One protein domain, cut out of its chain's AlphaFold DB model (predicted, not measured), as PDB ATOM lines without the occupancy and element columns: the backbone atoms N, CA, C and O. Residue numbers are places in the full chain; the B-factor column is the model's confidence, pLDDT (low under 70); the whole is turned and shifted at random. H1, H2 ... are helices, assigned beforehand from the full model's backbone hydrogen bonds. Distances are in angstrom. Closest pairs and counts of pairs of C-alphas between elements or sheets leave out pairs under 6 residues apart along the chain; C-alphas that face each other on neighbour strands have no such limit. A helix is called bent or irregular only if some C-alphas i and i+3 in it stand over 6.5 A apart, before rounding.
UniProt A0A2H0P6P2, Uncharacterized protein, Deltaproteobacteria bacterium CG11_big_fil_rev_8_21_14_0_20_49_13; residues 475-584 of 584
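Overview. This is residues 475 to 584 of the 584 residues of an uncharacterized protein of Deltaproteobacteria bacterium CG11_big_fil_rev_8_21_14_0_20_49_13 (UniProt A0A2H0P6P2). Helices H3, H4 and H5 make three sides of a frame, with the long, kinked H5 across from H3 and H4 joining them at one end; the short H6 sits between H3 and H5. H1 packs beside H4, and the long link from H1 leads past H5 to the short H2 near the first end of H3. The printed part has 110 residues and six named helices, H1 to H6 in chain order, with no named strand: all helix. It is compact, with a radius of gyration of the C-alphas of 13.6 A and spans of 38 by 30 by 24 A.

Along the chain. H1, residues 475 to 484, begins at C-alpha 475 (0.178, 2.185, 8.103) and is 14.5 A long. H2 is residues 501 to 504, H3 residues 507 to 518, 16.2 A, and H4 residues 521 to 529, 12.4 A. H5, residues 535 to 556, is 29.9 A long and irregular: C-alphas 540 and 543 are 7.3 A apart, with a kink of 47 degrees near residue 542. H6, residues 566 to 569, ends at C-alpha 569 (-5.541, -6.706, 14.328).

Arrangement. H1 touches H4, closest C-alphas Ala 479 and Trp 528, 4.9 A, at a shallow tilt of 29 degrees, the same way. H4 and H5 touch only at the corner, closest C-alphas Gln 525 and Thr 535, 7.0 A. H6 touches residues 510 to 514 of H3, closest C-alphas His 567 and Ile 514, 6.7 A. H3 and H5 are apart. Every O i to N i+4 pair is within hydrogen-bond range in H1 and H3, against 4 of 5 in H4 and 16 of 18 in H5; H2 and H6 are too short for one.

Size, cuts and confidence. The printed part has no cut, and the link from H1 to H2 is long. Residues 558 to 563 and 577 to 584 have pLDDT under 70.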
ATOM      1  N   LEU A 475       0.916   1.165   7.356       94.69
ATOM      2  CA  LEU A 475       0.178   2.185   8.103       94.69
ATOM      3  C   LEU A 475       0.561   3.615   7.675       94.69
ATOM      4  O   LEU A 475      -0.307   4.485   7.586       94.69
ATOM      5  N   ASN A 476       1.844   3.866   7.407       94.12
ATOM      6  CA  ASN A 476       2.314   5.156   6.906       94.12
ATOM      7  C   ASN A 476       1.776   5.448   5.497       94.12
ATOM      8  O   ASN A 476       1.413   6.586   5.231       94.12
ATOM      9  N   GLU A 477       1.686   4.448   4.620       94.31
ATOM     10  CA  GLU A 477       1.077   4.583   3.292       94.31
ATOM     11  C   GLU A 477      -0.384   5.035   3.396       94.31
ATOM     12  O   GLU A 477      -0.750   6.051   2.802       94.31
ATOM     13  N   LEU A 478      -1.181   4.366   4.239       94.75
ATOM     14  CA  LEU A 478      -2.557   4.777   4.529       94.75
ATOM     15  C   LEU A 478      -2.625   6.229   5.027       94.75
ATOM     16  O   LEU A 478      -3.478   7.002   4.590       94.75
ATOM     17  N   ALA A 479      -1.749   6.601   5.962       94.06
ATOM     18  CA  ALA A 479      -1.728   7.944   6.528       94.06
ATOM     19  C   ALA A 479      -1.364   9.018   5.489       94.06
ATOM     20  O   ALA A 479      -2.027  10.054   5.438       94.06
ATOM     21  N   CYS A 480      -0.359   8.763   4.645       92.19
ATOM     22  CA  CYS A 480       0.007   9.641   3.534       92.19
ATOM     23  C   CYS A 480      -1.173   9.828   2.572       92.19
ATOM     24  O   CYS A 480      -1.498  10.955   2.199       92.19
ATOM     25  N   ASP A 481      -1.846   8.739   2.196       92.31
ATOM     26  CA  ASP A 481      -2.974   8.800   1.271       92.31
ATOM     27  C   ASP A 481      -4.149   9.598   1.843       92.31
ATOM     28  O   ASP A 481      -4.712  10.436   1.141       92.31
ATOM     29  N   LEU A 482      -4.478   9.420   3.125       94.06
ATOM     30  CA  LEU A 482      -5.526  10.201   3.794       94.06
ATOM     31  C   LEU A 482      -5.182  11.684   3.959       94.06
ATOM     32  O   LEU A 482      -6.091  12.505   4.082       94.06
ATOM     33  N   ALA A 483      -3.897  12.033   4.003       92.00
ATOM     34  CA  ALA A 483      -3.455  13.421   4.079       92.00
ATOM     35  C   ALA A 483      -3.521  14.128   2.716       92.00
ATOM     36  O   ALA A 483      -3.771  15.331   2.650       92.00
ATOM     37  N   GLU A 484      -3.297  13.392   1.630       88.38
ATOM     38  CA  GLU A 484      -3.223  13.943   0.275       88.38
ATOM     39  C   GLU A 484      -4.544  13.868  -0.495       88.38
ATOM     40  O   GLU A 484      -4.760  14.646  -1.430       88.38
ATOM     41  N   LYS A 485      -5.420  12.927  -0.136       87.81
ATOM     42  CA  LYS A 485      -6.628  12.588  -0.890       87.81
ATOM     43  C   LYS A 485      -7.846  12.603   0.035       87.81
ATOM     44  O   LYS A 485      -7.804  12.123   1.165       87.81
ATOM     45  N   ASP A 486      -8.974  13.097  -0.470       87.50
ATOM     46  CA  ASP A 486     -10.249  13.034   0.252       87.50
ATOM     47  C   ASP A 486     -10.901  11.652   0.065       87.50
ATOM     48  O   ASP A 486     -11.711  11.443  -0.837       87.50
ATOM     49  N   ILE A 487     -10.471  10.679   0.876       88.38
ATOM     50  CA  ILE A 487     -10.894   9.271   0.764       88.38
ATOM     51  C   ILE A 487     -11.821   8.895   1.910       88.38
ATOM     52  O   ILE A 487     -11.402   8.824   3.066       88.38
ATOM     53  N   GLU A 488     -13.080   8.621   1.582       87.50
ATOM     54  CA  GLU A 488     -14.079   8.100   2.520       87.50
ATOM     55  C   GLU A 488     -14.053   6.569   2.622       87.50
ATOM     56  O   GLU A 488     -14.297   6.027   3.699       87.50
ATOM     57  N   GLU A 489     -13.755   5.899   1.509       89.50
ATOM     58  CA  GLU A 489     -13.682   4.447   1.355       89.50
ATOM     59  C   GLU A 489     -12.718   4.122   0.204       89.50
ATOM     60  O   GLU A 489     -12.714   4.815  -0.819       89.50
ATOM     61  N   TYR A 490     -11.881   3.097   0.371       89.25
ATOM     62  CA  TYR A 490     -10.921   2.696  -0.655       89.25
ATOM     63  C   TYR A 490     -11.522   1.721  -1.679       89.25
ATOM     64  O   TYR A 490     -12.229   0.790  -1.288       89.25
ATOM     65  N   PRO A 491     -11.193   1.868  -2.977       88.19
ATOM     66  CA  PRO A 491     -11.509   0.853  -3.970       88.19
ATOM     67  C   PRO A 491     -10.614  -0.373  -3.765       88.19
ATOM     68  O   PRO A 491      -9.401  -0.244  -3.606       88.19
ATOM     69  N   THR A 492     -11.204  -1.567  -3.803       83.44
ATOM     70  CA  THR A 492     -10.511  -2.833  -3.520       83.44
ATOM     71  C   THR A 492      -9.298  -3.079  -4.427       83.44
ATOM     72  O   THR A 492      -8.338  -3.709  -4.003       83.44
ATOM     73  N   ASP A 493      -9.301  -2.572  -5.662       82.81
ATOM     74  CA  ASP A 493      -8.255  -2.773  -6.670       82.81
ATOM     75  C   ASP A 493      -7.107  -1.748  -6.645       82.81
ATOM     76  O   ASP A 493      -6.292  -1.730  -7.575       82.81
ATOM     77  N   LEU A 494      -7.003  -0.943  -5.583       87.75
ATOM     78  CA  LEU A 494      -5.901  -0.004  -5.378       87.75
ATOM     79  C   LEU A 494      -4.530  -0.705  -5.452       87.75
ATOM     80  O   LEU A 494      -4.328  -1.803  -4.931       87.75
ATOM     81  N   SER A 495      -3.569  -0.050  -6.104       85.44
ATOM     82  CA  SER A 495      -2.171  -0.490  -6.108       85.44
ATOM     83  C   SER A 495      -1.456   0.026  -4.865       85.44
ATOM     84  O   SER A 495      -1.475   1.230  -4.627       85.44
ATOM     85  N   LEU A 496      -0.822  -0.880  -4.121       91.12
ATOM     86  CA  LEU A 496      -0.018  -0.543  -2.948       91.12
ATOM     87  C   LEU A 496       1.425  -0.219  -3.346       91.12
ATOM     88  O   LEU A 496       2.039  -0.955  -4.125       91.12
ATOM     89  N   ASP A 497       1.965   0.848  -2.768       90.94
ATOM     90  CA  ASP A 497       3.384   1.196  -2.794       90.94
ATOM     91  C   ASP A 497       4.190   0.319  -1.828       90.94
ATOM     92  O   ASP A 497       5.362   0.038  -2.092       90.94
ATOM     93  N   ILE A 498       3.577  -0.132  -0.724       93.88
ATOM     94  CA  ILE A 498       4.208  -1.017   0.255       93.88
ATOM     95  C   ILE A 498       3.714  -2.455   0.062       93.88
ATOM     96  O   ILE A 498       2.532  -2.750   0.247       93.88
ATOM     97  N   PRO A 499       4.606  -3.403  -0.268       93.06
ATOM     98  CA  PRO A 499       4.212  -4.790  -0.427       93.06
ATOM     99  C   PRO A 499       3.933  -5.442   0.925       93.06
ATOM    100  O   PRO A 499       4.696  -5.309   1.885       93.06
ATOM    101  N   LEU A 500       2.888  -6.260   0.972       93.38
ATOM    102  CA  LEU A 500       2.486  -6.983   2.178       93.38
ATOM    103  C   LEU A 500       3.194  -8.339   2.302       93.38
ATOM    104  O   LEU A 500       2.620  -9.297   2.799       93.38
ATOM    105  N   CYS A 501       4.444  -8.453   1.845       91.69
ATOM    106  CA  CYS A 501       5.140  -9.742   1.784       91.69
ATOM    107  C   CYS A 501       5.487 -10.340   3.155       91.69
ATOM    108  O   CYS A 501       5.709 -11.542   3.246       91.69
ATOM    109  N   PHE A 502       5.467  -9.543   4.227       93.06
ATOM    110  CA  PHE A 502       5.698 -10.022   5.595       93.06
ATOM    111  C   PHE A 502       4.731 -11.123   6.041       93.06
ATOM    112  O   PHE A 502       5.034 -11.849   6.984       93.06
ATOM    113  N   VAL A 503       3.587 -11.276   5.367       91.06
ATOM    114  CA  VAL A 503       2.624 -12.339   5.669       91.06
ATOM    115  C   VAL A 503       3.162 -13.743   5.393       91.06
ATOM    116  O   VAL A 503       2.624 -14.701   5.931       91.06
ATOM    117  N   THR A 504       4.219 -13.884   4.582       91.81
ATOM    118  CA  THR A 504       4.830 -15.192   4.298       91.81
ATOM    119  C   THR A 504       5.791 -15.662   5.389       91.81
ATOM    120  O   THR A 504       6.315 -16.770   5.297       91.81
ATOM    121  N   GLU A 505       6.086 -14.827   6.391       94.62
ATOM    122  CA  GLU A 505       6.859 -15.262   7.556       94.62
ATOM    123  C   GLU A 505       6.038 -16.203   8.448       94.62
ATOM    124  O   GLU A 505       4.811 -16.247   8.382       94.62
ATOM    125  N   ALA A 506       6.724 -16.952   9.316       93.75
ATOM    126  CA  ALA A 506       6.062 -17.852  10.255       93.75
ATOM    127  C   ALA A 506       5.019 -17.093  11.111       93.75
ATOM    128  O   ALA A 506       5.332 -15.993  11.592       93.75
ATOM    129  N   PRO A 507       3.814 -17.655  11.347       92.62
ATOM    130  CA  PRO A 507       2.741 -16.973  12.072       92.62
ATOM    131  C   PRO A 507       3.177 -16.399  13.423       92.62
ATOM    132  O   PRO A 507       2.803 -15.280  13.771       92.62
ATOM    133  N   GLU A 508       4.049 -17.103  14.150       95.06
ATOM    134  CA  GLU A 508       4.560 -16.664  15.449       95.06
ATOM    135  C   GLU A 508       5.454 -15.417  15.343       95.06
ATOM    136  O   GLU A 508       5.529 -14.624  16.281       95.06
ATOM    137  N   ILE A 509       6.157 -15.226  14.221       96.94
ATOM    138  CA  ILE A 509       6.981 -14.033  13.959       96.94
ATOM    139  C   ILE A 509       6.087 -12.831  13.663       96.94
ATOM    140  O   ILE A 509       6.296 -11.750  14.220       96.94
ATOM    141  N   VAL A 510       5.073 -13.020  12.817       95.69
ATOM    142  CA  VAL A 510       4.118 -11.963  12.463       95.69
ATOM    143  C   VAL A 510       3.306 -11.540  13.692       95.69
ATOM    144  O   VAL A 510       3.148 -10.346  13.947       95.69
ATOM    145  N   GLU A 511       2.858 -12.495  14.508       94.38
ATOM    146  CA  GLU A 511       2.132 -12.222  15.750       94.38
ATOM    147  C   GLU A 511       2.995 -11.468  16.771       94.38
ATOM    148  O   GLU A 511       2.526 -10.496  17.374       94.38
ATOM    149  N   LYS A 512       4.276 -11.836  16.925       95.88
ATOM    150  CA  LYS A 512       5.227 -11.082  17.759       95.88
ATOM    151  C   LYS A 512       5.391  -9.642  17.280       95.88
ATOM    152  O   LYS A 512       5.399  -8.736  18.110       95.88
ATOM    153  N   ALA A 513       5.500  -9.425  15.970       96.62
ATOM    154  CA  ALA A 513       5.637  -8.090  15.393       96.62
ATOM    155  C   ALA A 513       4.396  -7.224  15.657       96.62
ATOM    156  O   ALA A 513       4.521  -6.087  16.110       96.62
ATOM    157  N   ILE A 514       3.196  -7.775  15.448       95.06
ATOM    158  CA  ILE A 514       1.935  -7.078  15.740       95.06
ATOM    159  C   ILE A 514       1.824  -6.768  17.234       95.06
ATOM    160  O   ILE A 514       1.523  -5.633  17.593       95.06
ATOM    161  N   THR A 515       2.113  -7.739  18.102       94.19
ATOM    162  CA  THR A 515       2.049  -7.563  19.563       94.19
ATOM    163  C   THR A 515       3.011  -6.473  20.039       94.19
ATOM    164  O   THR A 515       2.645  -5.642  20.866       94.19
ATOM    165  N   MET A 516       4.225  -6.435  19.483       93.69
ATOM    166  CA  MET A 516       5.233  -5.410  19.775       93.69
ATOM    167  C   MET A 516       4.773  -3.998  19.383       93.69
ATOM    168  O   MET A 516       5.062  -3.032  20.087       93.69
ATOM    169  N   LEU A 517       4.050  -3.869  18.268       93.31
ATOM    170  CA  LEU A 517       3.477  -2.596  17.832       93.31
ATOM    171  C   LEU A 517       2.260  -2.204  18.683       93.31
ATOM    172  O   LEU A 517       2.129  -1.055  19.096       93.31
ATOM    173  N   GLN A 518       1.390  -3.164  18.995       93.38
ATOM    174  CA  GLN A 518       0.213  -2.957  19.841       93.38
ATOM    175  C   GLN A 518       0.560  -2.577  21.282       93.38
ATOM    176  O   GLN A 518      -0.246  -1.911  21.930       93.38
ATOM    177  N   SER A 519       1.728  -2.977  21.797       90.88
ATOM    178  CA  SER A 519       2.169  -2.569  23.136       90.88
ATOM    179  C   SER A 519       2.570  -1.092  23.220       90.88
ATOM    180  O   SER A 519       2.811  -0.613  24.323       90.88
ATOM    181  N   HIS A 520       2.626  -0.385  22.086       89.62
ATOM    182  CA  HIS A 520       2.972   1.034  21.995       89.62
ATOM    183  C   HIS A 520       1.986   1.802  21.088       89.62
ATOM    184  O   HIS A 520       2.360   2.299  20.018       89.62
ATOM    185  N   PRO A 521       0.695   1.884  21.460       90.31
ATOM    186  CA  PRO A 521      -0.328   2.506  20.621       90.31
ATOM    187  C   PRO A 521      -0.039   3.983  20.320       90.31
ATOM    188  O   PRO A 521      -0.316   4.445  19.219       90.31
ATOM    189  N   GLU A 522       0.586   4.722  21.234       88.50
ATOM    190  CA  GLU A 522       0.998   6.112  21.019       88.50
ATOM    191  C   GLU A 522       1.942   6.279  19.817       88.50
ATOM    192  O   GLU A 522       1.916   7.305  19.139       88.50
ATOM    193  N   LEU A 523       2.735   5.251  19.505       84.81
ATOM    194  CA  LEU A 523       3.677   5.267  18.387       84.81
ATOM    195  C   LEU A 523       2.974   4.972  17.064       84.81
ATOM    196  O   LEU A 523       3.318   5.578  16.052       84.81
ATOM    197  N   LEU A 524       1.940   4.124  17.075       91.44
ATOM    198  CA  LEU A 524       1.035   3.971  15.932       91.44
ATOM    199  C   LEU A 524       0.306   5.286  15.655       91.44
ATOM    200  O   LEU A 524       0.270   5.738  14.513       91.44
ATOM    201  N   GLN A 525      -0.185   5.940  16.710       92.06
ATOM    202  CA  GLN A 525      -0.858   7.229  16.604       92.06
ATOM    203  C   GLN A 525       0.032   8.322  16.013       92.06
ATOM    204  O   GLN A 525      -0.393   9.050  15.112       92.06
ATOM    205  N   ALA A 526       1.296   8.370  16.430       89.69
ATOM    206  CA  ALA A 526       2.269   9.314  15.898       89.69
ATOM    207  C   ALA A 526       2.475   9.195  14.373       89.69
ATOM    208  O   ALA A 526       2.781  10.201  13.732       89.69
ATOM    209  N   VAL A 527       2.284   8.007  13.774       91.75
ATOM    210  CA  VAL A 527       2.427   7.801  12.318       91.75
ATOM    211  C   VAL A 527       1.451   8.683  11.547       91.75
ATOM    212  O   VAL A 527       1.866   9.403  10.643       91.75
ATOM    213  N   TRP A 528       0.162   8.650  11.893       92.94
ATOM    214  CA  TRP A 528      -0.857   9.397  11.154       92.94
ATOM    215  C   TRP A 528      -0.995  10.849  11.613       92.94
ATOM    216  O   TRP A 528      -1.271  11.724  10.791       92.94
ATOM    217  N   GLU A 529      -0.712  11.143  12.883       91.44
ATOM    218  CA  GLU A 529      -0.682  12.520  13.384       91.44
ATOM    219  C   GLU A 529       0.411  13.360  12.725       91.44
ATOM    220  O   GLU A 529       0.193  14.537  12.433       91.44
ATOM    221  N   LYS A 530       1.566  12.752  12.424       88.44
ATOM    222  CA  LYS A 530       2.646  13.393  11.663       88.44
ATOM    223  C   LYS A 530       2.173  13.926  10.307       88.44
ATOM    224  O   LYS A 530       2.669  14.957   9.856       88.44
ATOM    225  N   HIS A 531       1.199  13.259   9.688       89.81
ATOM    226  CA  HIS A 531       0.589  13.661   8.417       89.81
ATOM    227  C   HIS A 531      -0.656  14.547   8.596       89.81
ATOM    228  O   HIS A 531      -1.333  14.875   7.627       89.81
ATOM    229  N   GLY A 532      -0.976  14.957   9.827       92.38
ATOM    230  CA  GLY A 532      -2.147  15.782  10.137       92.38
ATOM    231  C   GLY A 532      -3.479  15.027  10.088       92.38
ATOM    232  O   GLY A 532      -4.541  15.655  10.087       92.38
ATOM    233  N   VAL A 533      -3.447  13.693  10.058       95.06
ATOM    234  CA  VAL A 533      -4.642  12.849  10.003       95.06
ATOM    235  C   VAL A 533      -5.106  12.536  11.422       95.06
ATOM    236  O   VAL A 533      -4.315  12.193  12.296       95.06
ATOM    237  N   LYS A 534      -6.413  12.653  11.673       93.88
ATOM    238  CA  LYS A 534      -7.008  12.337  12.978       93.88
ATOM    239  C   LYS A 534      -7.268  10.842  13.127       93.88
ATOM    240  O   LYS A 534      -7.699  10.195  12.170       93.88
ATOM    241  N   THR A 535      -7.123  10.327  14.347       94.00
ATOM    242  CA  THR A 535      -7.372   8.917  14.680       94.00
ATOM    243  C   THR A 535      -8.758   8.456  14.231       94.00
ATOM    244  O   THR A 535      -8.869   7.418  13.591       94.00
ATOM    245  N   GLU A 536      -9.819   9.242  14.442       92.75
ATOM    246  CA  GLU A 536     -11.179   8.853  14.039       92.75
ATOM    247  C   GLU A 536     -11.302   8.625  12.528       92.75
ATOM    248  O   GLU A 536     -12.055   7.754  12.092       92.75
ATOM    249  N   ARG A 537     -10.548   9.385  11.718       93.50
ATOM    250  CA  ARG A 537     -10.540   9.210  10.261       93.50
ATOM    251  C   ARG A 537      -9.841   7.915   9.875       93.50
ATOM    252  O   ARG A 537     -10.394   7.187   9.058       93.50
ATOM    253  N   VAL A 538      -8.696   7.607  10.488       94.62
ATOM    254  CA  VAL A 538      -7.989   6.332  10.278       94.62
ATOM    255  C   VAL A 538      -8.892   5.161  10.650       94.62
ATOM    256  O   VAL A 538      -9.089   4.261   9.836       94.62
ATOM    257  N   LEU A 539      -9.515   5.203  11.834       93.19
ATOM    258  CA  LEU A 539     -10.383   4.119  12.296       93.19
ATOM    259  C   LEU A 539     -11.611   3.930  11.390       93.19
ATOM    260  O   LEU A 539     -12.015   2.792  11.157       93.19
ATOM    261  N   LYS A 540     -12.181   5.021  10.848       92.50
ATOM    262  CA  LYS A 540     -13.312   4.973   9.902       92.50
ATOM    263  C   LYS A 540     -12.951   4.217   8.620       92.50
ATOM    264  O   LYS A 540     -13.755   3.416   8.156       92.50
ATOM    265  N   VAL A 541     -11.776   4.475   8.040       93.81
ATOM    266  CA  VAL A 541     -11.393   3.902   6.734       93.81
ATOM    267  C   VAL A 541     -10.685   2.551   6.839       93.81
ATOM    268  O   VAL A 541     -10.634   1.822   5.845       93.81
ATOM    269  N   TRP A 542     -10.163   2.199   8.021       94.31
ATOM    270  CA  TRP A 542      -9.377   0.984   8.255       94.31
ATOM    271  C   TRP A 542     -10.026  -0.299   7.707       94.31
ATOM    272  O   TRP A 542      -9.328  -1.043   7.022       94.31
ATOM    273  N   PRO A 543     -11.342  -0.563   7.880       92.00
ATOM    274  CA  PRO A 543     -11.963  -1.756   7.303       92.00
ATOM    275  C   PRO A 543     -11.846  -1.833   5.773       92.00
ATOM    276  O   PRO A 543     -11.566  -2.901   5.236       92.00
ATOM    277  N   SER A 544     -12.011  -0.708   5.065       92.44
ATOM    278  CA  SER A 544     -11.853  -0.663   3.602       92.44
ATOM    279  C   SER A 544     -10.393  -0.821   3.171       92.44
ATOM    280  O   SER A 544     -10.119  -1.510   2.193       92.44
ATOM    281  N   TRP A 545      -9.447  -0.282   3.948       93.94
ATOM    282  CA  TRP A 545      -8.014  -0.492   3.727       93.94
ATOM    283  C   TRP A 545      -7.629  -1.971   3.862       93.94
ATOM    284  O   TRP A 545      -6.933  -2.511   3.010       93.94
ATOM    285  N   ILE A 546      -8.157  -2.676   4.870       92.75
ATOM    286  CA  ILE A 546      -7.917  -4.119   5.024       92.75
ATOM    287  C   ILE A 546      -8.462  -4.923   3.833       92.75
ATOM    288  O   ILE A 546      -7.821  -5.890   3.423       92.75
ATOM    289  N   LYS A 547      -9.578  -4.510   3.216       91.38
ATOM    290  CA  LYS A 547     -10.069  -5.136   1.973       91.38
ATOM    291  C   LYS A 547      -9.090  -4.960   0.811       91.38
ATOM    292  O   LYS A 547      -8.837  -5.926   0.097       91.38
ATOM    293  N   VAL A 548      -8.501  -3.769   0.656       92.69
ATOM    294  CA  VAL A 548      -7.419  -3.529  -0.319       92.69
ATOM    295  C   VAL A 548      -6.237  -4.455  -0.050       92.69
ATOM    296  O   VAL A 548      -5.749  -5.116  -0.963       92.69
ATOM    297  N   CYS A 549      -5.806  -4.545   1.211       92.44
ATOM    298  CA  CYS A 549      -4.705  -5.412   1.614       92.44
ATOM    299  C   CYS A 549      -4.967  -6.884   1.261       92.44
ATOM    300  O   CYS A 549      -4.085  -7.543   0.715       92.44
ATOM    301  N   ASN A 550      -6.167  -7.399   1.542       90.38
ATOM    302  CA  ASN A 550      -6.538  -8.781   1.225       90.38
ATOM    303  C   ASN A 550      -6.550  -9.032  -0.287       90.38
ATOM    304  O   ASN A 550      -5.936  -9.982  -0.754       90.38
ATOM    305  N   HIS A 551      -7.150  -8.128  -1.061       89.69
ATOM    306  CA  HIS A 551      -7.180  -8.252  -2.519       89.69
ATOM    307  C   HIS A 551      -5.790  -8.190  -3.154       89.69
ATOM    308  O   HIS A 551      -5.516  -8.873  -4.140       89.69
ATOM    309  N   TRP A 552      -4.888  -7.378  -2.597       91.12
ATOM    310  CA  TRP A 552      -3.490  -7.375  -3.018       91.12
ATOM    311  C   TRP A 552      -2.825  -8.731  -2.751       91.12
ATOM    312  O   TRP A 552      -2.117  -9.237  -3.621       91.12
ATOM    313  N   LEU A 553      -3.078  -9.343  -1.586       89.38
ATOM    314  CA  LEU A 553      -2.552 -10.666  -1.241       89.38
ATOM    315  C   LEU A 553      -3.060 -11.748  -2.200       89.38
ATOM    316  O   LEU A 553      -2.236 -12.481  -2.745       89.38
ATOM    317  N   ASP A 554      -4.363 -11.777  -2.485       86.75
ATOM    318  CA  ASP A 554      -4.971 -12.732  -3.425       86.75
ATOM    319  C   ASP A 554      -4.391 -12.614  -4.843       86.75
ATOM    320  O   ASP A 554      -4.230 -13.606  -5.551       86.75
ATOM    321  N   LYS A 555      -4.042 -11.395  -5.274       85.88
ATOM    322  CA  LYS A 555      -3.412 -11.158  -6.583       85.88
ATOM    323  C   LYS A 555      -1.952 -11.598  -6.656       85.88
ATOM    324  O   LYS A 555      -1.468 -11.887  -7.748       85.88
ATOM    325  N   VAL A 556      -1.218 -11.529  -5.547       83.69
ATOM    326  CA  VAL A 556       0.233 -11.783  -5.523       83.69
ATOM    327  C   VAL A 556       0.545 -13.248  -5.218       83.69
ATOM    328  O   VAL A 556       1.544 -13.774  -5.716       83.69
ATOM    329  N   TYR A 557      -0.295 -13.905  -4.423       81.06
ATOM    330  CA  TYR A 557      -0.147 -15.294  -4.018       81.06
ATOM    331  C   TYR A 557      -1.348 -16.073  -4.572       81.06
ATOM    332  O   TYR A 557      -2.406 -16.055  -3.966       81.06
ATOM    333  N   ASP A 558      -1.174 -16.721  -5.736       58.09
ATOM    334  CA  ASP A 558      -2.180 -17.396  -6.601       58.09
ATOM    335  C   ASP A 558      -3.034 -18.530  -5.953       58.09
ATOM    336  O   ASP A 558      -3.535 -19.423  -6.641       58.09
ATOM    337  N   PHE A 559      -3.215 -18.541  -4.636       55.81
ATOM    338  CA  PHE A 559      -4.094 -19.433  -3.890       55.81
ATOM    339  C   PHE A 559      -4.838 -18.591  -2.856       55.81
ATOM    340  O   PHE A 559      -4.173 -17.971  -2.031       55.81
ATOM    341  N   GLU A 560      -6.175 -18.581  -2.930       53.84
ATOM    342  CA  GLU A 560      -7.111 -17.898  -2.017       53.84
ATOM    343  C   GLU A 560      -6.487 -17.700  -0.623       53.84
ATOM    344  O   GLU A 560      -6.295 -18.662   0.126       53.84
ATOM    345  N   TRP A 561      -6.074 -16.471  -0.297       64.62
ATOM    346  CA  TRP A 561      -5.419 -16.192   0.976       64.62
ATOM    347  C   TRP A 561      -6.492 -16.184   2.073       64.62
ATOM    348  O   TRP A 561      -7.087 -15.160   2.398       64.62
ATOM    349  N   PHE A 562      -6.772 -17.356   2.643       60.31
ATOM    350  CA  PHE A 562      -7.919 -17.549   3.539       60.31
ATOM    351  C   PHE A 562      -7.790 -16.871   4.911       60.31
ATOM    352  O   PHE A 562      -8.799 -16.622   5.565       60.31
ATOM    353  N   ASP A 563      -6.570 -16.562   5.356       65.94
ATOM    354  CA  ASP A 563      -6.327 -16.060   6.717       65.94
ATOM    355  C   ASP A 563      -6.516 -14.537   6.853       65.94
ATOM    356  O   ASP A 563      -6.461 -13.988   7.962       65.94
ATOM    357  N   GLY A 564      -6.751 -13.842   5.731       74.75
ATOM    358  CA  GLY A 564      -6.807 -12.384   5.667       74.75
ATOM    359  C   GLY A 564      -5.487 -11.724   6.077       74.75
ATOM    360  O   GLY A 564      -4.505 -12.367   6.455       74.75
ATOM    361  N   SER A 565      -5.422 -10.400   5.985       84.06
ATOM    362  CA  SER A 565      -4.205  -9.686   6.336       84.06
ATOM    363  C   SER A 565      -4.007  -9.680   7.859       84.06
ATOM    364  O   SER A 565      -4.838  -9.127   8.585       84.06
ATOM    365  N   PRO A 566      -2.898 -10.231   8.389       83.94
ATOM    366  CA  PRO A 566      -2.721 -10.418   9.829       83.94
ATOM    367  C   PRO A 566      -2.663  -9.085  10.589       83.94
ATOM    368  O   PRO A 566      -3.110  -8.998  11.736       83.94
ATOM    369  N   HIS A 567      -2.199  -8.015   9.935       85.06
ATOM    370  CA  HIS A 567      -2.165  -6.677  10.519       85.06
ATOM    371  C   HIS A 567      -3.549  -6.019  10.641       85.06
ATOM    372  O   HIS A 567      -3.640  -4.949  11.232       85.06
ATOM    373  N   ALA A 568      -4.644  -6.662  10.214       87.88
ATOM    374  CA  ALA A 568      -6.004  -6.209  10.526       87.88
ATOM    375  C   ALA A 568      -6.230  -6.013  12.036       87.88
ATOM    376  O   ALA A 568      -6.982  -5.128  12.448       87.88
ATOM    377  N   LYS A 569      -5.516  -6.791  12.862       89.62
ATOM    378  CA  LYS A 569      -5.541  -6.706  14.328       89.62
ATOM    379  C   LYS A 569      -4.740  -5.523  14.887       89.62
ATOM    380  O   LYS A 569      -4.895  -5.203  16.061       89.62
ATOM    381  N   LEU A 570      -3.899  -4.857  14.091       93.12
ATOM    382  CA  LEU A 570      -2.956  -3.825  14.550       93.12
ATOM    383  C   LEU A 570      -3.624  -2.738  15.406       93.12
ATOM    384  O   LEU A 570      -3.072  -2.345  16.428       93.12
ATOM    385  N   LEU A 571      -4.828  -2.296  15.028       92.69
ATOM    386  CA  LEU A 571      -5.535  -1.194  15.689       92.69
ATOM    387  C   LEU A 571      -6.488  -1.628  16.822       92.69
ATOM    388  O   LEU A 571      -7.275  -0.813  17.305       92.69
ATOM    389  N   MET A 572      -6.396  -2.872  17.308       89.69
ATOM    390  CA  MET A 572      -7.152  -3.342  18.484       89.69
ATOM    391  C   MET A 572      -7.032  -2.442  19.726       89.69
ATOM    392  O   MET A 572      -8.065  -2.193  20.353       89.69
ATOM    393  N   PRO A 573      -5.849  -1.889  20.077       90.12
ATOM    394  CA  PRO A 573      -5.724  -0.951  21.196       90.12
ATOM    395  C   PRO A 573      -6.595   0.311  21.073       90.12
ATOM    396  O   PRO A 573      -6.909   0.935  22.081       90.12
ATOM    397  N   PHE A 574      -7.027   0.668  19.858       87.69
ATOM    398  CA  PHE A 574      -7.909   1.806  19.580       87.69
ATOM    399  C   PHE A 574      -9.398   1.425  19.533       87.69
ATOM    400  O   PHE A 574     -10.229   2.211  19.083       87.69
ATOM    401  N   GLY A 575      -9.756   0.215  19.974       80.75
ATOM    402  CA  GLY A 575     -11.139  -0.263  20.009       80.75
ATOM    403  C   GLY A 575     -11.642  -0.869  18.694       80.75
ATOM    404  O   GLY A 575     -12.812  -1.245  18.619       80.75
ATOM    405  N   LEU A 576     -10.789  -1.016  17.673       77.81
ATOM    406  CA  LEU A 576     -11.130  -1.731  16.442       77.81
ATOM    407  C   LEU A 576     -10.916  -3.236  16.604       77.81
ATOM    408  O   LEU A 576      -9.790  -3.726  16.581       77.81
ATOM    409  N   ASN A 577     -12.008  -3.987  16.702       65.94
ATOM    410  CA  ASN A 577     -11.968  -5.444  16.658       65.94
ATOM    411  C   ASN A 577     -12.527  -5.940  15.322       65.94
ATOM    412  O   ASN A 577     -13.687  -6.339  15.237       65.94
ATOM    413  N   ILE A 578     -11.702  -5.891  14.274       63.19
ATOM    414  CA  ILE A 578     -12.015  -6.576  13.017       63.19
ATOM    415  C   ILE A 578     -11.781  -8.064  13.279       63.19
ATOM    416  O   ILE A 578     -10.639  -8.527  13.324       63.19
ATOM    417  N   LYS A 579     -12.857  -8.816  13.526       54.56
ATOM    418  CA  LYS A 579     -12.765 -10.277  13.590       54.56
ATOM    419  C   LYS A 579     -12.267 -10.767  12.233       54.56
ATOM    420  O   LYS A 579     -12.765 -10.324  11.203       54.56
ATOM    421  N   SER A 580     -11.328 -11.708  12.238       44.69
ATOM    422  CA  SER A 580     -10.717 -12.334  11.053       44.69
ATOM    423  C   SER A 580     -11.693 -13.189  10.215       44.69
ATOM    424  O   SER A 580     -11.278 -14.175   9.626       44.69
ATOM    425  N   VAL A 581     -12.993 -12.874  10.224       37.06
ATOM    426  CA  VAL A 581     -14.078 -13.665   9.616       37.06
ATOM    427  C   VAL A 581     -15.149 -12.784   8.943       37.06
ATOM    428  O   VAL A 581     -16.019 -13.313   8.272       37.06
ATOM    429  N   GLU A 582     -15.103 -11.449   9.046       35.72
ATOM    430  CA  GLU A 582     -15.991 -10.564   8.255       35.72
ATOM    431  C   GLU A 582     -15.263 -10.030   7.009       35.72
ATOM    432  O   GLU A 582     -15.214  -8.829   6.744       35.72
ATOM    433  N   ILE A 583     -14.638 -10.950   6.273       41.53
ATOM    434  CA  ILE A 583     -14.151 -10.737   4.908       41.53
ATOM    435  C   ILE A 583     -15.106 -11.544   4.020       41.53
ATOM    436  O   ILE A 583     -14.772 -12.646   3.598       41.53
ATOM    437  N   ASP A 584     -16.331 -11.038   3.860       30.53
ATOM    438  CA  ASP A 584     -17.252 -11.478   2.800       30.53
ATOM    439  C   ASP A 584     -17.023 -10.637   1.536       30.53
ATOM    440  O   ASP A 584     -16.863  -9.391   1.669       30.53
TER     441      ASP A 584